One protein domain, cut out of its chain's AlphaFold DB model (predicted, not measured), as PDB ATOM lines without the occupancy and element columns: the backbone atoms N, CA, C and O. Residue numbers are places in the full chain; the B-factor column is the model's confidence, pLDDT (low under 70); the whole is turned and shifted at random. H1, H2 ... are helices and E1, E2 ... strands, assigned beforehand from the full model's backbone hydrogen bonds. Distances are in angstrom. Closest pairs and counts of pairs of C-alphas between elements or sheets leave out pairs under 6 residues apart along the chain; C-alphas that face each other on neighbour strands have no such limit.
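This is residues 50 to 212 of the 226 residues of an uncharacterized protein of Streptomyces kanamyceticus (UniProt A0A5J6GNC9). Two antiparallel sheets of four strands stand face to face as a sandwich, their strands nearly aligned, with the short helix H1 across the face of the first sheet that is turned away from the second. The unnamed residues 50 to 92 run round the outside before H1, and residues 100 to 123 lead from H1 to E1. The printed part has 163 residues, with one named helix followed by eight named strands, in the sheet orders E1 E2 E3 E4 and E5 E6 E7 E8. Its class is mostly strand, though under half of the residues are in named elements. It is compact, with a radius of gyration of the C-alphas of 15.2 A, and spans 46 by 32 by 26 A.

After residues 50 to 92 comes H1, residues 93 to 99, in which every O i to N i+4 pair is within hydrogen-bond range. E1, residues 124 to 126, E2, 135 to 141, E3, 147 to 155, and E4, 158 to 167, form a meander, each strand the antiparallel neighbour of the one before. N 124 and O 137 are 3.0 A apart, N 138 and O 150 2.9 A, and N 151 and O 163 3.0 A. Residues 119 to 120 also pair with 140 to 141 of E2, antiparallel. H1 is on this sheet at a height of 9.7 A, across the strands at 85 degrees to E3 on the local plane, and only just over E3, with 3 C-alphas falling on it. E5, residues 171 to 175, E6, 178 to 184, E7, 190 to 197, and E8, 202 to 211, form a second meander. N 173 and O 180 are 2.8 A apart, N 181 and O 193 2.8 A, and N 194 and O 206 2.8 A. The sheets form a sandwich, two sheets face to face, with facing parts 11.5 A centre to centre and strands at 6 degrees. The closest C-alphas of E4 and E8, those of Leu 163 and Met 202, are 5.5 A apart.

H1 begins at C-alpha 93 (294.398, 182.892, 303.829) and is 9.9 A long. E1 measures 6.6 A, E2 20.0 A, E3 26.6 A, E4 27.7 A, E5 13.3 A, E6 19.8 A, E7 23.0 A and E8 21.3 A. E8 bends by 57 degrees at residue 205 and ends at C-alpha 211 (323.955, 197.726, 307.580).

The C-alphas farthest apart, those of Ser 85 and Asp 187, are 47.5 A apart. The printed part has no cut. The link from H1 to E1 is long, with 24 residues. Mean pLDDT of the printed part is 89.1; residues 57 to 71 and 210 to 212 are under 70.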
ATOM      1  N   SER A  50     307.956 199.621 301.166       93.69
ATOM      2  CA  SER A  50     307.530 198.864 302.348       93.69
ATOM      3  C   SER A  50     306.261 198.055 302.082       93.69
ATOM      4  O   SER A  50     305.244 198.610 301.676       93.69
ATOM      5  N   VAL A  51     306.303 196.759 302.401       95.44
ATOM      6  CA  VAL A  51     305.145 195.852 302.323       95.44
ATOM      7  C   VAL A  51     304.132 196.180 303.421       95.44
ATOM      8  O   VAL A  51     302.934 196.234 303.169       95.44
ATOM      9  N   TRP A  52     304.611 196.475 304.634       95.44
ATOM     10  CA  TRP A  52     303.782 196.940 305.751       95.44
ATOM     11  C   TRP A  52     304.362 198.227 306.349       95.44
ATOM     12  O   TRP A  52     305.147 198.152 307.298       95.44
ATOM     13  N   PRO A  53     303.985 199.417 305.840       92.12
ATOM     14  CA  PRO A  53     304.544 200.692 306.297       92.12
ATOM     15  C   PRO A  53     304.422 200.926 307.811       92.12
ATOM     16  O   PRO A  53     305.342 201.453 308.432       92.12
ATOM     17  N   ALA A  54     303.329 200.470 308.432       89.50
ATOM     18  CA  ALA A  54     303.113 200.579 309.877       89.50
ATOM     19  C   ALA A  54     304.120 199.775 310.731       89.50
ATOM     20  O   ALA A  54     304.264 200.062 311.915       89.50
ATOM     21  N   TRP A  55     304.842 198.806 310.153       89.62
ATOM     22  CA  TRP A  55     305.821 197.958 310.851       89.62
ATOM     23  C   TRP A  55     307.278 198.314 310.547       89.62
ATOM     24  O   TRP A  55     308.192 197.609 310.986       89.62
ATOM     25  N   VAL A  56     307.518 199.411 309.826       83.69
ATOM     26  CA  VAL A  56     308.874 199.924 309.628       83.69
ATOM     27  C   VAL A  56     309.409 200.387 310.981       83.69
ATOM     28  O   VAL A  56     308.947 201.371 311.562       83.69
ATOM     29  N   SER A  57     310.374 199.642 311.517       67.19
ATOM     30  CA  SER A  57     310.968 199.951 312.815       67.19
ATOM     31  C   SER A  57     311.838 201.199 312.712       67.19
ATOM     32  O   SER A  57     312.804 201.236 311.953       67.19
ATOM     33  N   LYS A  58     311.552 202.210 313.536       57.03
ATOM     34  CA  LYS A  58     312.484 203.311 313.810       57.03
ATOM     35  C   LYS A  58     313.516 202.813 314.829       57.03
ATOM     36  O   LYS A  58     313.366 203.066 316.013       57.03
ATOM     37  N   SER A  59     314.477 202.008 314.372       50.00
ATOM     38  CA  SER A  59     315.653 201.511 315.110       50.00
ATOM     39  C   SER A  59     315.467 201.276 316.619       50.00
ATOM     40  O   SER A  59     315.858 202.103 317.440       50.00
ATOM     41  N   ALA A  60     314.962 200.102 317.000       47.97
ATOM     42  CA  ALA A  60     315.191 199.560 318.340       47.97
ATOM     43  C   ALA A  60     316.328 198.531 318.269       47.97
ATOM     44  O   ALA A  60     316.348 197.716 317.349       47.97
ATOM     45  N   LYS A  61     317.267 198.543 319.227       52.12
ATOM     46  CA  LYS A  61     318.287 197.488 319.355       52.12
ATOM     47  C   LYS A  61     317.596 196.181 319.733       52.12
ATOM     48  O   LYS A  61     317.052 196.073 320.830       52.12
ATOM     49  N   VAL A  62     317.617 195.191 318.851       54.97
ATOM     50  CA  VAL A  62     317.079 193.854 319.129       54.97
ATOM     51  C   VAL A  62     318.049 192.825 318.554       54.97
ATOM     52  O   VAL A  62     318.672 193.108 317.538       54.97
ATOM     53  N   PRO A  63     318.242 191.652 319.176       51.16
ATOM     54  CA  PRO A  63     319.066 190.610 318.579       51.16
ATOM     55  C   PRO A  63     318.507 190.171 317.218       51.16
ATOM     56  O   PRO A  63     317.347 189.754 317.129       51.16
ATOM     57  N   GLY A  64     319.347 190.249 316.183       48.16
ATOM     58  CA  GLY A  64     319.055 189.717 314.854       48.16
ATOM     59  C   GLY A  64     318.982 188.190 314.888       48.16
ATOM     60  O   GLY A  64     319.663 187.548 315.691       48.16
ATOM     61  N   ALA A  65     318.132 187.603 314.050       50.91
ATOM     62  CA  ALA A  65     318.013 186.154 313.913       50.91
ATOM     63  C   ALA A  65     318.721 185.684 312.641       50.91
ATOM     64  O   ALA A  65     318.717 186.374 311.627       50.91
ATOM     65  N   GLU A  66     319.307 184.492 312.689       48.25
ATOM     66  CA  GLU A  66     319.999 183.901 311.548       48.25
ATOM     67  C   GLU A  66     319.023 183.610 310.393       48.25
ATOM     68  O   GLU A  66     317.962 183.007 310.589       48.25
ATOM     69  N   ALA A  67     319.378 184.051 309.183       52.16
ATOM     70  CA  ALA A  67     318.624 183.743 307.979       52.16
ATOM     71  C   ALA A  67     318.743 182.242 307.679       52.16
ATOM     72  O   ALA A  67     319.844 181.697 307.600       52.16
ATOM     73  N   ALA A  68     317.613 181.555 307.517       49.41
ATOM     74  CA  ALA A  68     317.618 180.118 307.272       49.41
ATOM     75  C   ALA A  68     318.316 179.793 305.938       49.41
ATOM     76  O   ALA A  68     317.867 180.213 304.872       49.41
ATOM     77  N   THR A  69     319.386 178.997 305.991       50.44
ATOM     78  CA  THR A  69     320.094 178.476 304.817       50.44
ATOM     79  C   THR A  69     319.674 177.033 304.515       50.44
ATOM     80  O   THR A  69     319.457 176.225 305.412       50.44
ATOM     81  N   ARG A  70     319.519 176.747 303.210       53.91
ATOM     82  CA  ARG A  70     319.209 175.457 302.552       53.91
ATOM     83  C   ARG A  70     318.061 174.641 303.160       53.91
ATOM     84  O   ARG A  70     318.244 173.767 303.998       53.91
ATOM     85  N   GLN A  71     316.865 174.852 302.619       67.12
ATOM     86  CA  GLN A  71     315.703 173.994 302.862       67.12
ATOM     87  C   GLN A  71     315.508 173.011 301.693       67.12
ATOM     88  O   GLN A  71     315.868 173.340 300.559       67.12
ATOM     89  N   PRO A  72     314.907 171.825 301.905       77.75
ATOM     90  CA  PRO A  72     314.486 170.963 300.796       77.75
ATOM     91  C   PRO A  72     313.516 171.711 299.861       77.75
ATOM     92  O   PRO A  72     312.916 172.704 300.295       77.75
ATOM     93  N   PRO A  73     313.400 171.320 298.574       85.81
ATOM     94  CA  PRO A  73     312.449 171.921 297.632       85.81
ATOM     95  C   PRO A  73     311.051 172.085 298.243       85.81
ATOM     96  O   PRO A  73     310.583 171.156 298.910       85.81
ATOM     97  N   PRO A  74     310.377 173.236 298.041       92.62
ATOM     98  CA  PRO A  74     309.012 173.426 298.503       92.62
ATOM     99  C   PRO A  74     308.093 172.326 297.987       92.62
ATOM    100  O   PRO A  74     308.085 172.016 296.794       92.62
ATOM    101  N   GLN A  75     307.277 171.770 298.875       95.94
ATOM    102  CA  GLN A  75     306.224 170.829 298.509       95.94
ATOM    103  C   GLN A  75     304.881 171.550 298.438       95.94
ATOM    104  O   GLN A  75     304.655 172.523 299.154       95.94
ATOM    105  N   ALA A  76     303.989 171.061 297.578       97.75
ATOM    106  CA  ALA A  76     302.632 171.580 297.511       97.75
ATOM    107  C   ALA A  76     301.910 171.336 298.841       97.75
ATOM    108  O   ALA A  76     301.959 170.226 299.383       97.75
ATOM    109  N   LEU A  77     301.200 172.352 299.326       98.19
ATOM    110  CA  LEU A  77     300.314 172.208 300.472       98.19
ATOM    111  C   LEU A  77     299.189 171.220 300.145       98.19
ATOM    112  O   LEU A  77     298.665 171.180 299.028       98.19
ATOM    113  N   LYS A  78     298.831 170.398 301.132       97.44
ATOM    114  CA  LYS A  78     297.781 169.378 301.018       97.44
ATOM    115  C   LYS A  78     296.479 169.897 301.627       97.44
ATOM    116  O   LYS A  78     296.508 170.719 302.532       97.44
ATOM    117  N   GLY A  79     295.342 169.380 301.163       95.69
ATOM    118  CA  GLY A  79     294.028 169.699 301.740       95.69
ATOM    119  C   GLY A  79     293.451 171.061 301.338       95.69
ATOM    120  O   GLY A  79     292.422 171.454 301.876       95.69
ATOM    121  N   LEU A  80     294.081 171.763 300.391       98.00
ATOM    122  CA  LEU A  80     293.530 172.976 299.786       98.00
ATOM    123  C   LEU A  80     292.788 172.643 298.484       98.00
ATOM    124  O   LEU A  80     293.221 171.742 297.755       98.00
ATOM    125  N   PRO A  81     291.710 173.377 298.153       97.19
ATOM    126  CA  PRO A  81     291.132 173.318 296.818       97.19
ATOM    127  C   PRO A  81     292.149 173.804 295.777       97.19
ATOM    128  O   PRO A  81     293.094 174.534 296.092       97.19
ATOM    129  N   LYS A  82     291.943 173.415 294.515       97.62
ATOM    130  CA  LYS A  82     292.746 173.935 293.406       97.62
ATOM    131  C   LYS A  82     292.568 175.453 293.317       97.62
ATOM    132  O   LYS A  82     291.441 175.939 293.396       97.62
ATOM    133  N   VAL A  83     293.663 176.185 293.123       97.62
ATOM    134  CA  VAL A  83     293.610 177.644 292.955       97.62
ATOM    135  C   VAL A  83     292.835 177.986 291.678       97.62
ATOM    136  O   VAL A  83     293.120 177.439 290.609       97.62
ATOM    137  N   GLY A  84     291.828 178.851 291.811       94.81
ATOM    138  CA  GLY A  84     290.986 179.315 290.707       94.81
ATOM    139  C   GLY A  84     291.609 180.468 289.914       94.81
ATOM    140  O   GLY A  84     292.743 180.875 290.154       94.81
ATOM    141  N   SER A  85     290.840 181.038 288.983       93.56
ATOM    142  CA  SER A  85     291.277 182.156 288.128       93.56
ATOM    143  C   SER A  85     291.615 183.438 288.897       93.56
ATOM    144  O   SER A  85     292.415 184.232 288.416       93.56
ATOM    145  N   GLY A  86     291.053 183.627 290.094       94.94
ATOM    146  CA  GLY A  86     291.384 184.746 290.982       94.94
ATOM    147  C   GLY A  86     292.729 184.608 291.707       94.94
ATOM    148  O   GLY A  86     293.082 185.480 292.498       94.94
ATOM    149  N   GLY A  87     293.472 183.519 291.480       96.88
ATOM    150  CA  GLY A  87     294.774 183.291 292.101       96.88
ATOM    151  C   GLY A  87     294.701 183.183 293.627       96.88
ATOM    152  O   GLY A  87     293.638 182.943 294.211       96.88
ATOM    153  N   LEU A  88     295.843 183.389 294.285       98.12
ATOM    154  CA  LEU A  88     295.949 183.326 295.748       98.12
ATOM    155  C   LEU A  88     295.095 184.389 296.456       98.12
ATOM    156  O   LEU A  88     294.629 184.142 297.564       98.12
ATOM    157  N   ALA A  89     294.837 185.531 295.810       97.38
ATOM    158  CA  ALA A  89     294.005 186.604 296.359       97.38
ATOM    159  C   ALA A  89     292.533 186.203 296.556       97.38
ATOM    160  O   ALA A  89     291.831 186.809 297.360       97.38
ATOM    161  N   SER A  90     292.070 185.167 295.852       97.12
ATOM    162  CA  SER A  90     290.713 184.626 295.993       97.12
ATOM    163  C   SER A  90     290.585 183.508 297.035       97.12
ATOM    164  O   SER A  90     289.485 183.009 297.267       97.12
ATOM    165  N   MET A  91     291.693 183.078 297.643       98.06
ATOM    166  CA  MET A  91     291.704 181.977 298.606       98.06
ATOM    167  C   MET A  91     291.523 182.463 300.046       98.06
ATOM    168  O   MET A  91     291.926 183.567 300.406       98.06
ATOM    169  N   ASP A  92     290.993 181.591 300.906       97.69
ATOM    170  CA  ASP A  92     291.016 181.814 302.353       97.69
ATOM    171  C   ASP A  92     292.456 181.683 302.880       97.69
ATOM    172  O   ASP A  92     293.016 180.585 302.977       97.69
ATOM    173  N   VAL A  93     293.049 182.819 303.253       97.75
ATOM    174  CA  VAL A  93     294.398 182.892 303.829       97.75
ATOM    175  C   VAL A  93     294.516 182.029 305.086       97.75
ATOM    176  O   VAL A  93     295.536 181.366 305.272       97.75
ATOM    177  N   ARG A  94     293.479 181.951 305.931       97.94
ATOM    178  CA  ARG A  94     293.518 181.102 307.132       97.94
ATOM    179  C   ARG A  94     293.545 179.627 306.757       97.94
ATOM    180  O   ARG A  94     294.278 178.866 307.382       97.94
ATOM    181  N   ALA A  95     292.811 179.211 305.725       98.25
ATOM    182  CA  ALA A  95     292.887 177.843 305.215       98.25
ATOM    183  C   ALA A  95     294.296 177.503 304.699       98.25
ATOM    184  O   ALA A  95     294.807 176.428 305.020       98.25
ATOM    185  N   ILE A  96     294.954 178.426 303.983       98.62
ATOM    186  CA  ILE A  96     296.351 178.261 303.539       98.62
ATOM    187  C   ILE A  96     297.280 178.062 304.742       98.62
ATOM    188  O   ILE A  96     298.042 177.096 304.765       98.62
ATOM    189  N   LEU A  97     297.177 178.916 305.767       98.31
ATOM    190  CA  LEU A  97     297.988 178.790 306.983       98.31
ATOM    191  C   LEU A  97     297.723 177.466 307.716       98.31
ATOM    192  O   LEU A  97     298.661 176.814 308.155       98.31
ATOM    193  N   ARG A  98     296.464 177.010 307.818       98.31
ATOM    194  CA  ARG A  98     296.138 175.708 308.443       98.31
ATOM    195  C   ARG A  98     296.721 174.519 307.677       98.31
ATOM    196  O   ARG A  98     297.048 173.509 308.303       98.31
ATOM    197  N   ALA A  99     296.821 174.627 306.354       98.31
ATOM    198  CA  ALA A  99     297.360 173.586 305.481       98.31
ATOM    199  C   ALA A  99     298.896 173.491 305.518       98.31
ATOM    200  O   ALA A  99     299.452 172.450 305.163       98.31
ATOM    201  N   ASP A 100     299.583 174.549 305.949       97.56
ATOM    202  CA  ASP A 100     301.035 174.582 306.106       97.56
ATOM    203  C   ASP A 100     301.438 174.223 307.550       97.56
ATOM    204  O   ASP A 100     301.176 174.985 308.482       97.56
ATOM    205  N   PRO A 101     302.128 173.087 307.780       95.19
ATOM    206  CA  PRO A 101     302.532 172.673 309.122       95.19
ATOM    207  C   PRO A 101     303.349 173.718 309.896       95.19
ATOM    208  O   PRO A 101     303.285 173.743 311.123       95.19
ATOM    209  N   ARG A 102     304.115 174.578 309.206       93.62
ATOM    210  CA  ARG A 102     304.958 175.603 309.844       93.62
ATOM    211  C   ARG A 102     304.172 176.819 310.315       93.62
ATOM    212  O   ARG A 102     304.631 177.515 311.219       93.62
ATOM    213  N   THR A 103     303.020 177.085 309.711       95.94
ATOM    214  CA  THR A 103     302.217 178.282 309.986       95.94
ATOM    215  C   THR A 103     300.827 177.957 310.521       95.94
ATOM    216  O   THR A 103     300.133 178.865 310.971       95.94
ATOM    217  N   LYS A 104     300.460 176.674 310.617       96.62
ATOM    218  CA  LYS A 104     299.228 176.205 311.260       96.62
ATOM    219  C   LYS A 104     298.973 176.834 312.637       96.62
ATOM    220  O   LYS A 104     297.847 177.276 312.851       96.62
ATOM    221  N   PRO A 105     299.962 176.976 313.548       94.19
ATOM    222  CA  PRO A 105     299.741 177.638 314.841       94.19
ATOM    223  C   PRO A 105     299.395 179.134 314.746       94.19
ATOM    224  O   PRO A 105     298.997 179.743 315.735       94.19
ATOM    225  N   LEU A 106     299.594 179.753 313.580       94.12
ATOM    226  CA  LEU A 106     299.313 181.164 313.325       94.12
ATOM    227  C   LEU A 106     297.908 181.374 312.744       94.12
ATOM    228  O   LEU A 106     297.417 182.497 312.751       94.12
ATOM    229  N   ALA A 107     297.260 180.320 312.240       95.94
ATOM    230  CA  ALA A 107     296.072 180.439 311.400       95.94
ATOM    231  C   ALA A 107     294.826 180.981 312.113       95.94
ATOM    232  O   ALA A 107     293.956 181.564 311.465       95.94
ATOM    233  N   ASP A 108     294.746 180.806 313.430       94.62
ATOM    234  CA  ASP A 108     293.618 181.254 314.251       94.62
ATOM    235  C   ASP A 108     293.923 182.558 315.008       94.62
ATOM    236  O   ASP A 108     293.102 183.037 315.782       94.62
ATOM    237  N   ARG A 109     295.082 183.186 314.753       94.94
ATOM    238  CA  ARG A 109     295.413 184.490 315.338       94.94
ATOM    239  C   ARG A 109     294.525 185.599 314.775       94.94
ATOM    240  O   ARG A 109     294.102 185.559 313.615       94.94
ATOM    241  N   GLU A 110     294.254 186.608 315.591       96.31
ATOM    242  CA  GLU A 110     293.508 187.787 315.159       96.31
ATOM    243  C   GLU A 110     294.304 188.615 314.149       96.31
ATOM    244  O   GLU A 110     295.535 188.593 314.138       96.31
ATOM    245  N   MET A 111     293.585 189.331 313.286       97.00
ATOM    246  CA  MET A 111     294.198 190.301 312.385       97.00
ATOM    247  C   MET A 111     294.549 191.565 313.164       97.00
ATOM    248  O   MET A 111     293.773 192.016 314.001       97.00
ATOM    249  N   ILE A 112     295.701 192.151 312.863       95.50
ATOM    250  CA  ILE A 112     296.208 193.357 313.512       95.50
ATOM    251  C   ILE A 112     296.491 194.421 312.455       95.50
ATOM    252  O   ILE A 112     296.933 194.103 311.354       95.50
ATOM    253  N   ASP A 113     296.242 195.684 312.779       92.19
ATOM    254  CA  ASP A 113     296.389 196.832 311.873       92.19
ATOM    255  C   ASP A 113     297.555 197.760 312.253       92.19
ATOM    256  O   ASP A 113     297.943 198.636 311.479       92.19
ATOM    257  N   ARG A 114     298.163 197.528 313.419       90.75
ATOM    258  CA  ARG A 114     299.304 198.280 313.943       90.75
ATOM    259  C   ARG A 114     300.285 197.377 314.697       90.75
ATOM    260  O   ARG A 114     299.878 196.341 315.231       90.75
ATOM    261  N   PRO A 115     301.568 197.772 314.794       89.69
ATOM    262  CA  PRO A 115     302.551 197.056 315.601       89.69
ATOM    263  C   PRO A 115     302.225 197.115 317.102       89.69
ATOM    264  O   PRO A 115     301.432 197.936 317.565       89.69
ATOM    265  N   GLY A 116     302.899 196.260 317.876       87.62
ATOM    266  CA  GLY A 116     302.820 196.246 319.344       87.62
ATOM    267  C   GLY A 116     301.791 195.276 319.925       87.62
ATOM    268  O   GLY A 116     301.651 195.205 321.142       87.62
ATOM    269  N   GLN A 117     301.105 194.507 319.082       91.00
ATOM    270  CA  GLN A 117     300.196 193.440 319.492       91.00
ATOM    271  C   GLN A 117     300.506 192.156 318.725       91.00
ATOM    272  O   GLN A 117     300.985 192.199 317.593       91.00
ATOM    273  N   ALA A 118     300.253 191.014 319.358       93.88
ATOM    274  CA  ALA A 118     300.414 189.721 318.716       93.88
ATOM    275  C   ALA A 118     299.241 189.459 317.761       93.88
ATOM    276  O   ALA A 118     298.090 189.723 318.101       93.88
ATOM    277  N   GLY A 119     299.525 188.930 316.573       96.25
ATOM    278  CA  GLY A 119     298.508 188.619 315.572       96.25
ATOM    279  C   GLY A 119     299.044 188.583 314.145       96.25
ATOM    280  O   GLY A 119     300.249 188.665 313.916       96.25
ATOM    281  N   LEU A 120     298.147 188.411 313.179       97.19
ATOM    282  CA  LEU A 120     298.448 188.401 311.748       97.19
ATOM    283  C   LEU A 120     298.384 189.818 311.181       97.19
ATOM    284  O   LEU A 120     297.369 190.497 311.315       97.19
ATOM    285  N   ARG A 121     299.441 190.255 310.496       96.88
ATOM    286  CA  ARG A 121     299.397 191.493 309.702       96.88
ATOM    287  C   ARG A 121     298.470 191.298 308.496       96.88
ATOM    288  O   ARG A 121     298.312 190.152 308.063       96.88
ATOM    289  N   PRO A 122     297.897 192.367 307.909       96.94
ATOM    290  CA  PRO A 122     297.055 192.249 306.720       96.94
ATOM    291  C   PRO A 122     297.797 191.482 305.614       96.94
ATOM    292  O   PRO A 122     298.965 191.794 305.377       96.94
ATOM    293  N   PRO A 123     297.192 190.477 304.957       97.75
ATOM    294  CA  PRO A 123     297.873 189.735 303.902       97.75
ATOM    295  C   PRO A 123     298.229 190.668 302.746       97.75
ATOM    296  O   PRO A 123     297.430 191.528 302.379       97.75
ATOM    297  N   MET A 124     299.414 190.486 302.171       98.19
ATOM    298  CA  MET A 124     299.897 191.308 301.061       98.19
ATOM    299  C   MET A 124     300.126 190.450 299.825       98.19
ATOM    300  O   MET A 124     300.485 189.278 299.934       98.19
ATOM    301  N   PHE A 125     299.914 191.044 298.654       97.81
ATOM    302  CA  PHE A 125     299.988 190.369 297.364       97.81
ATOM    303  C   PHE A 125     300.949 191.124 296.450       97.81
ATOM    304  O   PHE A 125     300.683 192.274 296.105       97.81
ATOM    305  N   THR A 126     302.049 190.480 296.062       96.62
ATOM    306  CA  THR A 126     303.103 191.098 295.244       96.62
ATOM    307  C   THR A 126     303.641 190.092 294.240       96.62
ATOM    308  O   THR A 126     303.896 188.956 294.613       96.62
ATOM    309  N   ASP A 127     303.848 190.506 292.990       96.88
ATOM    310  CA  ASP A 127     304.548 189.695 291.986       96.88
ATOM    311  C   ASP A 127     306.060 189.682 292.280       96.88
ATOM    312  O   ASP A 127     306.767 190.662 292.036       96.88
ATOM    313  N   LEU A 128     306.531 188.585 292.872       97.25
ATOM    314  CA  LEU A 128     307.931 188.327 293.216       97.25
ATOM    315  C   LEU A 128     308.589 187.348 292.233       97.25
ATOM    316  O   LEU A 128     309.816 187.241 292.193       97.25
ATOM    317  N   THR A 129     307.798 186.613 291.449       95.81
ATOM    318  CA  THR A 129     308.301 185.630 290.477       95.81
ATOM    319  C   THR A 129     308.424 186.188 289.058       95.81
ATOM    320  O   THR A 129     309.123 185.601 288.229       95.81
ATOM    321  N   GLY A 130     307.805 187.340 288.784       94.50
ATOM    322  CA  GLY A 130     307.796 188.015 287.488       94.50
ATOM    323  C   GLY A 130     306.785 187.438 286.494       94.50
ATOM    324  O   GLY A 130     306.837 187.775 285.308       94.50
ATOM    325  N   ASP A 131     305.884 186.558 286.937       94.06
ATOM    326  CA  ASP A 131     304.896 185.891 286.084       94.06
ATOM    327  C   ASP A 131     303.554 186.648 285.995       94.06
ATOM    328  O   ASP A 131     302.619 186.187 285.332       94.06
ATOM    329  N   LYS A 132     303.477 187.842 286.606       94.44
ATOM    330  CA  LYS A 132     302.285 188.697 286.720       94.44
ATOM    331  C   LYS A 132     301.172 188.110 287.586       94.44
ATOM    332  O   LYS A 132     300.058 188.646 287.582       94.44
ATOM    333  N   LYS A 133     301.440 187.047 288.341       95.62
ATOM    334  CA  LYS A 133     300.548 186.527 289.372       95.62
ATOM    335  C   LYS A 133     301.159 186.837 290.733       95.62
ATOM    336  O   LYS A 133     302.260 186.398 291.031       95.62
ATOM    337  N   PRO A 134     300.459 187.582 291.595       97.56
ATOM    338  CA  PRO A 134     301.042 187.955 292.866       97.56
ATOM    339  C   PRO A 134     301.167 186.755 293.813       97.56
ATOM    340  O   PRO A 134     300.204 186.015 294.049       97.56
ATOM    341  N   GLU A 135     302.338 186.632 294.427       98.62
ATOM    342  CA  GLU A 135     302.581 185.807 295.601       98.62
ATOM    343  C   GLU A 135     301.830 186.354 296.818       98.62
ATOM    344  O   GLU A 135     301.659 187.562 296.980       98.62
ATOM    345  N   LEU A 136     301.431 185.455 297.718       98.81
ATOM    346  CA  LEU A 136     300.841 185.797 299.010       98.81
ATOM    347  C   LEU A 136     301.942 185.916 300.067       98.81
ATOM    348  O   LEU A 136     302.613 184.932 300.384       98.81
ATOM    349  N   LEU A 137     302.072 187.095 300.667       98.75
ATOM    350  CA  LEU A 137     302.930 187.368 301.812       98.75
ATOM    351  C   LEU A 137     302.072 187.416 303.080       98.75
ATOM    352  O   LEU A 137     301.124 188.198 303.179       98.75
ATOM    353  N   VAL A 138     302.442 186.615 304.078       98.31
ATOM    354  CA  VAL A 138     301.812 186.637 305.403       98.31
ATOM    355  C   VAL A 138     302.880 186.837 306.463       98.31
ATOM    356  O   VAL A 138     303.875 186.111 306.505       98.31
ATOM    357  N   ALA A 139     302.646 187.804 307.346       97.31
ATOM    358  CA  ALA A 139     303.464 188.022 308.525       97.31
ATOM    359  C   ALA A 139     302.632 187.890 309.802       97.31
ATOM    360  O   ALA A 139     301.478 188.316 309.853       97.31
ATOM    361  N   ALA A 140     303.236 187.310 310.834       96.31
ATOM    362  CA  ALA A 140     302.631 187.166 312.150       96.31
ATOM    363  C   ALA A 140     303.577 187.686 313.226       96.31
ATOM    364  O   ALA A 140     304.757 187.334 313.231       96.31
ATOM    365  N   ASP A 141     303.037 188.460 314.154       94.81
ATOM    366  CA  ASP A 141     303.721 188.939 315.345       94.81
ATOM    367  C   ASP A 141     303.314 188.040 316.524       94.81
ATOM    368  O   ASP A 141     302.129 187.759 316.732       94.81
ATOM    369  N   THR A 142     304.293 187.540 317.277       91.12
ATOM    370  CA  THR A 142     304.074 186.655 318.428       91.12
ATOM    371  C   THR A 142     304.201 187.399 319.747       91.12
ATOM    372  O   THR A 142     304.860 188.432 319.846       91.12
ATOM    373  N   GLU A 143     303.631 186.824 320.799       90.00
ATOM    374  CA  GLU A 143     303.658 187.351 322.169       90.00
ATOM    375  C   GLU A 143     305.097 187.471 322.691       90.00
ATOM    376  O   GLU A 143     305.427 188.375 323.449       90.00
ATOM    377  N   SER A 144     305.993 186.593 322.225       85.50
ATOM    378  CA  SER A 144     307.427 186.650 322.532       85.50
ATOM    379  C   SER A 144     308.174 187.794 321.831       85.50
ATOM    380  O   SER A 144     309.379 187.963 322.042       85.50
ATOM    381  N   GLY A 145     307.499 188.565 320.972       82.75
ATOM    382  CA  GLY A 145     308.095 189.601 320.131       82.75
ATOM    383  C   GLY A 145     308.895 189.048 318.950       82.75
ATOM    384  O   GLY A 145     309.724 189.766 318.390       82.75
ATOM    385  N   ARG A 146     308.701 187.770 318.590       87.56
ATOM    386  CA  ARG A 146     309.192 187.228 317.318       87.56
ATOM    387  C   ARG A 146     308.183 187.537 316.219       87.56
ATOM    388  O   ARG A 146     306.982 187.601 316.451       87.56
ATOM    389  N   ASN A 147     308.681 187.696 315.006       91.00
ATOM    390  CA  ASN A 147     307.872 187.837 313.811       91.00
ATOM    391  C   ASN A 147     308.204 186.685 312.875       91.00
ATOM    392  O   ASN A 147     309.371 186.314 312.727       91.00
ATOM    393  N   VAL A 148     307.183 186.126 312.248       94.31
ATOM    394  CA  VAL A 148     307.315 185.137 311.181       94.31
ATOM    395  C   VAL A 148     306.895 185.803 309.884       94.31
ATOM    396  O   VAL A 148     305.925 186.553 309.876       94.31
ATOM    397  N   LEU A 149     307.612 185.514 308.804       97.19
ATOM    398  CA  LEU A 149     307.237 185.856 307.440       97.19
ATOM    399  C   LEU A 149     307.222 184.576 306.610       97.19
ATOM    400  O   LEU A 149     308.211 183.839 306.568       97.19
ATOM    401  N   VAL A 150     306.109 184.340 305.928       97.75
ATOM    402  CA  VAL A 150     305.949 183.262 304.957       97.75
ATOM    403  C   VAL A 150     305.485 183.841 303.625       97.75
ATOM    404  O   VAL A 150     304.709 184.798 303.592       97.75
ATOM    405  N   VAL A 151     305.981 183.268 302.530       98.50
ATOM    406  CA  VAL A 151     305.573 183.628 301.167       98.50
ATOM    407  C   VAL A 151     305.088 182.381 300.452       98.50
ATOM    408  O   VAL A 151     305.772 181.353 300.466       98.50
ATOM    409  N   TYR A 152     303.927 182.479 299.816       98.75
ATOM    410  CA  TYR A 152     303.317 181.411 299.038       98.75
ATOM    411  C   TYR A 152     303.188 181.808 297.569       98.75
ATOM    412  O   TYR A 152     302.815 182.938 297.268       98.75
ATOM    413  N   THR A 153     303.425 180.857 296.668       98.56
ATOM    414  CA  THR A 153     303.150 180.999 295.227       98.56
ATOM    415  C   THR A 153     302.173 179.926 294.747       98.56
ATOM    416  O   THR A 153     302.016 178.874 295.383       98.56
ATOM    417  N   GLU A 154     301.523 180.183 293.615       97.94
ATOM    418  CA  GLU A 154     300.669 179.242 292.895       97.94
ATOM    419  C   GLU A 154     301.443 178.625 291.730       97.94
ATOM    420  O   GLU A 154     301.982 179.333 290.888       97.94
ATOM    421  N   ARG A 155     301.473 177.290 291.642       96.06
ATOM    422  CA  ARG A 155     301.965 176.580 290.453       96.06
ATOM    423  C   ARG A 155     301.058 175.408 290.113       96.06
ATOM    424  O   ARG A 155     300.858 174.509 290.932       96.06
ATOM    425  N   GLY A 156     300.532 175.381 288.890       95.12
ATOM    426  CA  GLY A 156     299.688 174.282 288.408       95.12
ATOM    427  C   GLY A 156     298.392 174.096 289.212       95.12
ATOM    428  O   GLY A 156     297.897 172.976 289.350       95.12
ATOM    429  N   GLY A 157     297.856 175.175 289.775       97.00
ATOM    430  CA  GLY A 157     296.692 175.204 290.654       97.00
ATOM    431  C   GLY A 157     296.971 174.742 292.083       97.00
ATOM    432  O   GLY A 157     296.024 174.447 292.809       97.00
ATOM    433  N   LYS A 158     298.239 174.635 292.496       98.44
ATOM    434  CA  LYS A 158     298.647 174.220 293.846       98.44
ATOM    435  C   LYS A 158     299.445 175.321 294.534       98.44
ATOM    436  O   LYS A 158     300.187 176.049 293.882       98.44
ATOM    437  N   VAL A 159     299.328 175.398 295.857       98.69
ATOM    438  CA  VAL A 159     300.016 176.396 296.688       98.69
ATOM    439  C   VAL A 159     301.334 175.830 297.212       98.69
ATOM    440  O   VAL A 159     301.359 174.705 297.713       98.69
ATOM    441  N   TYR A 160     302.419 176.599 297.122       98.38
ATOM    442  CA  TYR A 160     303.756 176.220 297.594       98.38
ATOM    443  C   TYR A 160     304.323 177.285 298.544       98.38
ATOM    444  O   TYR A 160     304.349 178.452 298.154       98.38
ATOM    445  N   PRO A 161     304.837 176.923 299.737       97.75
ATOM    446  CA  PRO A 161     305.593 177.840 300.588       97.75
ATOM    447  C   PRO A 161     307.005 178.038 300.021       97.75
ATOM    448  O   PRO A 161     307.841 177.136 300.074       97.75
ATOM    449  N   ILE A 162     307.280 179.215 299.471       96.88
ATOM    450  CA  ILE A 162     308.547 179.530 298.794       96.88
ATOM    451  C   ILE A 162     309.506 180.371 299.634       96.88
ATOM    452  O   ILE A 162     310.672 180.492 299.273       96.88
ATOM    453  N   LEU A 163     309.055 180.898 300.772       96.50
ATOM    454  CA  LEU A 163     309.910 181.485 301.799       96.50
ATOM    455  C   LEU A 163     309.316 181.203 303.172       96.50
ATOM    456  O   LEU A 163     308.110 181.335 303.355       96.50
ATOM    457  N   PHE A 164     310.165 180.888 304.143       94.75
ATOM    458  CA  PHE A 164     309.824 180.961 305.559       94.75
ATOM    459  C   PHE A 164     311.026 181.533 306.302       94.75
ATOM    460  O   PHE A 164     312.097 180.922 306.306       94.75
ATOM    461  N   THR A 165     310.847 182.686 306.934       92.12
ATOM    462  CA  THR A 165     311.862 183.315 307.776       92.12
ATOM    463  C   THR A 165     311.235 183.832 309.064       92.12
ATOM    464  O   THR A 165     310.023 184.016 309.165       92.12
ATOM    465  N   SER A 166     312.060 184.028 310.086       90.62
ATOM    466  CA  SER A 166     311.614 184.569 311.362       90.62
ATOM    467  C   SER A 166     312.698 185.434 311.976       90.62
ATOM    468  O   SER A 166     313.880 185.139 311.828       90.62
ATOM    469  N   GLY A 167     312.294 186.461 312.706       86.50
ATOM    470  CA  GLY A 167     313.204 187.370 313.389       86.50
ATOM    471  C   GLY A 167     312.488 188.122 314.491       86.50
ATOM    472  O   GLY A 167     311.457 187.668 314.983       86.50
ATOM    473  N   ARG A 168     313.037 189.262 314.896       86.81
ATOM    474  CA  ARG A 168     312.383 190.196 315.814       86.81
ATOM    475  C   ARG A 168     312.383 191.574 315.173       86.81
ATOM    476  O   ARG A 168     313.406 191.992 314.649       86.81
ATOM    477  N   SER A 169     311.256 192.266 315.222       84.62
ATOM    478  CA  SER A 169     311.058 193.559 314.564       84.62
ATOM    479  C   SER A 169     311.331 193.518 313.054       84.62
ATOM    480  O   SER A 169     312.007 194.391 312.516       84.62
ATOM    481  N   LEU A 170     310.808 192.493 312.364       88.38
ATOM    482  CA  LEU A 170     310.959 192.361 310.909       88.38
ATOM    483  C   LEU A 170     310.276 193.520 310.164       88.38
ATOM    484  O   LEU A 170     309.043 193.649 310.208       88.38
ATOM    485  N   SER A 171     311.076 194.287 309.419       90.56
ATOM    486  CA  SER A 171     310.615 195.158 308.335       90.56
ATOM    487  C   SER A 171     310.772 194.426 307.005       90.56
ATOM    488  O   SER A 171     311.760 193.722 306.787       90.56
ATOM    489  N   VAL A 172     309.778 194.559 306.132       94.62
ATOM    490  CA  VAL A 172     309.734 193.866 304.843       94.62
ATOM    491  C   VAL A 172     309.478 194.892 303.754       94.62
ATOM    492  O   VAL A 172     308.527 195.674 303.833       94.62
ATOM    493  N   GLU A 173     310.333 194.881 302.745       95.50
ATOM    494  CA  GLU A 173     310.315 195.784 301.602       95.50
ATOM    495  C   GLU A 173     310.466 194.983 300.305       95.50
ATOM    496  O   GLU A 173     310.973 193.863 300.307       95.50
ATOM    497  N   THR A 174     310.062 195.569 299.184       95.19
ATOM    498  CA  THR A 174     310.263 195.011 297.842       95.19
ATOM    499  C   THR A 174     311.185 195.905 297.027       95.19
ATOM    500  O   THR A 174     311.050 197.128 297.076       95.19
ATOM    501  N   ILE A 175     312.091 195.313 296.247       92.44
ATOM    502  CA  ILE A 175     312.952 196.000 295.274       92.44
ATOM    503  C   ILE A 175     312.726 195.334 293.917       92.44
ATOM    504  O   ILE A 175     313.381 194.349 293.578       92.44
ATOM    505  N   GLY A 176     311.760 195.843 293.150       90.94
ATOM    506  CA  GLY A 176     311.244 195.097 292.001       90.94
ATOM    507  C   GLY A 176     310.682 193.738 292.464       90.94
ATOM    508  O   GLY A 176     309.893 193.742 293.407       90.94
ATOM    509  N   PRO A 177     311.096 192.605 291.864       94.00
ATOM    510  CA  PRO A 177     310.644 191.266 292.265       94.00
ATOM    511  C   PRO A 177     311.343 190.727 293.527       94.00
ATOM    512  O   PRO A 177     311.017 189.646 294.016       94.00
ATOM    513  N   ASP A 178     312.320 191.453 294.072       95.31
ATOM    514  CA  ASP A 178     313.111 190.973 295.199       95.31
ATOM    515  C   ASP A 178     312.484 191.381 296.521       95.31
ATOM    516  O   ASP A 178     311.969 192.489 296.673       95.31
ATOM    517  N   LEU A 179     312.620 190.511 297.516       96.38
ATOM    518  CA  LEU A 179     312.164 190.777 298.870       96.38
ATOM    519  C   LEU A 179     313.348 191.161 299.750       96.38
ATOM    520  O   LEU A 179     314.287 190.386 299.911       96.38
ATOM    521  N   LEU A 180     313.300 192.339 300.354       94.38
ATOM    522  CA  LEU A 180     314.271 192.786 301.339       94.38
ATOM    523  C   LEU A 180     313.669 192.656 302.738       94.38
ATOM    524  O   LEU A 180     312.661 193.282 303.059       94.38
ATOM    525  N   VAL A 181     314.307 191.855 303.583       93.06
ATOM    526  CA  VAL A 181     313.931 191.675 304.983       93.06
ATOM    527  C   VAL A 181     314.999 192.308 305.856       93.06
ATOM    528  O   VAL A 181     316.175 191.950 305.776       93.06
ATOM    529  N   ARG A 182     314.579 193.238 306.708       90.19
ATOM    530  CA  ARG A 182     315.450 193.943 307.639       90.19
ATOM    531  C   ARG A 182     315.126 193.576 309.075       90.19
ATOM    532  O   ARG A 182     313.958 193.539 309.469       90.19
ATOM    533  N   THR A 183     316.175 193.327 309.846       87.25
ATOM    534  CA  THR A 183     316.092 192.991 311.268       87.25
ATOM    535  C   THR A 183     317.129 193.815 312.024       87.25
ATOM    536  O   THR A 183     318.294 193.790 311.633       87.25
ATOM    537  N   PRO A 184     316.775 194.529 313.099       82.44
ATOM    538  CA  PRO A 184     317.780 195.155 313.950       82.44
ATOM    539  C   PRO A 184     318.755 194.124 314.545       82.44
ATOM    540  O   PRO A 184     318.393 192.966 314.759       82.44
ATOM    541  N   CYS A 185     319.984 194.566 314.819       74.50
ATOM    542  CA  CYS A 185     321.029 193.809 315.508       74.50
ATOM    543  C   CYS A 185     321.274 194.353 316.926       74.50
ATOM    544  O   CYS A 185     321.010 195.520 317.237       74.50
ATOM    545  N   ALA A 186     321.822 193.507 317.807       71.56
ATOM    546  CA  ALA A 186     322.083 193.865 319.206       71.56
ATOM    547  C   ALA A 186     323.138 194.979 319.357       71.56
ATOM    548  O   ALA A 186     323.070 195.788 320.284       71.56
ATOM    549  N   ASP A 187     324.083 195.059 318.421       71.12
ATOM    550  CA  ASP A 187     325.118 196.094 318.360       71.12
ATOM    551  C   ASP A 187     324.593 197.457 317.866       71.12
ATOM    552  O   ASP A 187     325.321 198.448 317.868       71.12
ATOM    553  N   GLY A 188     323.305 197.544 317.514       71.81
ATOM    554  CA  GLY A 188     322.674 198.743 316.967       71.81
ATOM    555  C   GLY A 188     322.838 198.907 315.460       71.81
ATOM    556  O   GLY A 188     322.404 199.930 314.931       71.81
ATOM    557  N   GLY A 189     323.437 197.930 314.775       76.81
ATOM    558  CA  GLY A 189     323.335 197.798 313.328       76.81
ATOM    559  C   GLY A 189     322.006 197.176 312.897       76.81
ATOM    560  O   GLY A 189     321.113 196.909 313.702       76.81
ATOM    561  N   GLU A 190     321.898 196.911 311.603       82.38
ATOM    562  CA  GLU A 190     320.786 196.183 311.004       82.38
ATOM    563  C   GLU A 190     321.324 195.026 310.156       82.38
ATOM    564  O   GLU A 190     322.372 195.137 309.519       82.38
ATOM    565  N   GLN A 191     320.623 193.900 310.150       86.62
ATOM    566  CA  GLN A 191     320.810 192.837 309.177       86.62
ATOM    567  C   GLN A 191     319.808 193.028 308.041       86.62
ATOM    568  O   GLN A 191     318.605 193.126 308.282       86.62
ATOM    569  N   ALA A 192     320.307 193.052 306.810       89.56
ATOM    570  CA  ALA A 192     319.512 193.203 305.602       89.56
ATOM    571  C   ALA A 192     319.700 191.970 304.709       89.56
ATOM    572  O   ALA A 192     320.780 191.747 304.157       89.56
ATOM    573  N   VAL A 193     318.639 191.174 304.565       91.62
ATOM    574  CA  VAL A 193     318.631 189.959 303.745       91.62
ATOM    575  C   VAL A 193     317.767 190.194 302.517       91.62
ATOM    576  O   VAL A 193     316.567 190.438 302.635       91.62
ATOM    577  N   ARG A 194     318.374 190.124 301.334       93.62
ATOM    578  CA  ARG A 194     317.677 190.220 300.050       93.62
ATOM    579  C   ARG A 194     317.435 188.816 299.523       93.62
ATOM    580  O   ARG A 194     318.381 188.044 299.371       93.62
ATOM    581  N   PHE A 195     316.185 188.508 299.225       95.50
ATOM    582  CA  PHE A 195     315.763 187.271 298.597       95.50
ATOM    583  C   PHE A 195     315.351 187.531 297.153       95.50
ATOM    584  O   PHE A 195     314.679 188.521 296.866       95.50
ATOM    585  N   HIS A 196     315.716 186.608 296.274       95.62
ATOM    586  CA  HIS A 196     315.337 186.609 294.868       95.62
ATOM    587  C   HIS A 196     314.751 185.248 294.487       95.62
ATOM    588  O   HIS A 196     315.126 184.219 295.056       95.62
ATOM    589  N   TRP A 197     313.828 185.242 293.533       96.31
ATOM    590  CA  TRP A 197     313.251 184.019 292.994       96.31
ATOM    591  C   TRP A 197     314.282 183.232 292.172       96.31
ATOM    592  O   TRP A 197     314.820 183.738 291.196       96.31
ATOM    593  N   ASP A 198     314.543 181.973 292.527       94.50
ATOM    594  CA  ASP A 198     315.503 181.115 291.805       94.50
ATOM    595  C   ASP A 198     314.844 180.129 290.820       94.50
ATOM    596  O   ASP A 198     315.469 179.167 290.372       94.50
ATOM    597  N   GLY A 199     313.556 180.317 290.516       94.50
ATOM    598  CA  GLY A 199     312.747 179.362 289.748       94.50
ATOM    599  C   GLY A 199     312.072 178.284 290.605       94.50
ATOM    600  O   GLY A 199     311.128 177.628 290.158       94.50
ATOM    601  N   THR A 200     312.509 178.105 291.853       94.25
ATOM    602  CA  THR A 200     311.973 177.102 292.781       94.25
ATOM    603  C   THR A 200     311.435 177.713 294.073       94.25
ATOM    604  O   THR A 200     310.372 177.275 294.532       94.25
ATOM    605  N   ARG A 201     312.161 178.671 294.661       95.88
ATOM    606  CA  ARG A 201     311.861 179.359 295.925       95.88
ATOM    607  C   ARG A 201     312.434 180.787 295.949       95.88
ATOM    608  O   ARG A 201     313.222 181.160 295.085       95.88
ATOM    609  N   MET A 202     312.114 181.549 296.995       95.69
ATOM    610  CA  MET A 202     312.863 182.763 297.336       95.69
ATOM    611  C   MET A 202     314.175 182.366 298.020       95.69
ATOM    612  O   MET A 202     314.176 181.888 299.158       95.69
ATOM    613  N   SER A 203     315.287 182.538 297.319       92.25
ATOM    614  CA  SER A 203     316.628 182.197 297.790       92.25
ATOM    615  C   SER A 203     317.405 183.450 298.167       92.25
ATOM    616  O   SER A 203     317.213 184.518 297.588       92.25
ATOM    617  N   THR A 204     318.276 183.334 299.168       92.81
ATOM    618  CA  THR A 204     319.111 184.450 299.618       92.81
ATOM    619  C   THR A 204     320.045 184.885 298.494       92.81
ATOM    620  O   THR A 204     320.933 184.134 298.099       92.81
ATOM    621  N   LEU A 205     319.854 186.109 298.008       89.62
ATOM    622  CA  LEU A 205     320.746 186.774 297.064       89.62
ATOM    623  C   LEU A 205     321.890 187.479 297.802       89.62
ATOM    624  O   LEU A 205     323.040 187.414 297.379       89.62
ATOM    625  N   SER A 206     321.586 188.133 298.925       87.12
ATOM    626  CA  SER A 206     322.587 188.760 299.792       87.12
ATOM    627  C   SER A 206     322.137 188.766 301.250       87.12
ATOM    628  O   SER A 206     320.955 188.953 301.525       87.12
ATOM    629  N   ASP A 207     323.084 188.647 302.176       88.12
ATOM    630  CA  ASP A 207     322.874 188.791 303.619       88.12
ATOM    631  C   ASP A 207     323.956 189.724 304.173       88.12
ATOM    632  O   ASP A 207     325.125 189.349 304.283       88.12
ATOM    633  N   VAL A 208     323.580 190.975 304.441       83.38
ATOM    634  CA  VAL A 208     324.489 192.010 304.937       83.38
ATOM    635  C   VAL A 208     324.235 192.215 306.419       83.38
ATOM    636  O   VAL A 208     323.180 192.709 306.815       83.38
ATOM    637  N   LYS A 209     325.231 191.886 307.242       78.56
ATOM    638  CA  LYS A 209     325.239 192.197 308.675       78.56
ATOM    639  C   LYS A 209     325.843 193.585 308.892       78.56
ATOM    640  O   LYS A 209     326.805 193.951 308.221       78.56
ATOM    641  N   ASN A 210     325.299 194.334 309.847       67.81
ATOM    642  CA  ASN A 210     325.748 195.679 310.234       67.81
ATOM    643  C   ASN A 210     325.548 196.742 309.147       67.81
ATOM    644  O   ASN A 210     326.363 197.651 308.979       67.81
ATOM    645  N   TYR A 211     324.428 196.652 308.433       60.66
ATOM    646  CA  TYR A 211     323.955 197.726 307.580       60.66
ATOM    647  C   TYR A 211     323.733 198.990 308.424       60.66
ATOM    648  O   TYR A 211     322.996 198.980 309.412       60.66
ATOM    649  N   LYS A 212     324.400 200.084 308.045       60.69
ATOM    650  CA  LYS A 212     324.154 201.430 308.572       60.69
ATOM    651  C   LYS A 212     323.507 202.237 307.446       60.69
ATOM    652  O   LYS A 212     324.124 202.333 306.383       60.69
TER     653      LYS A 212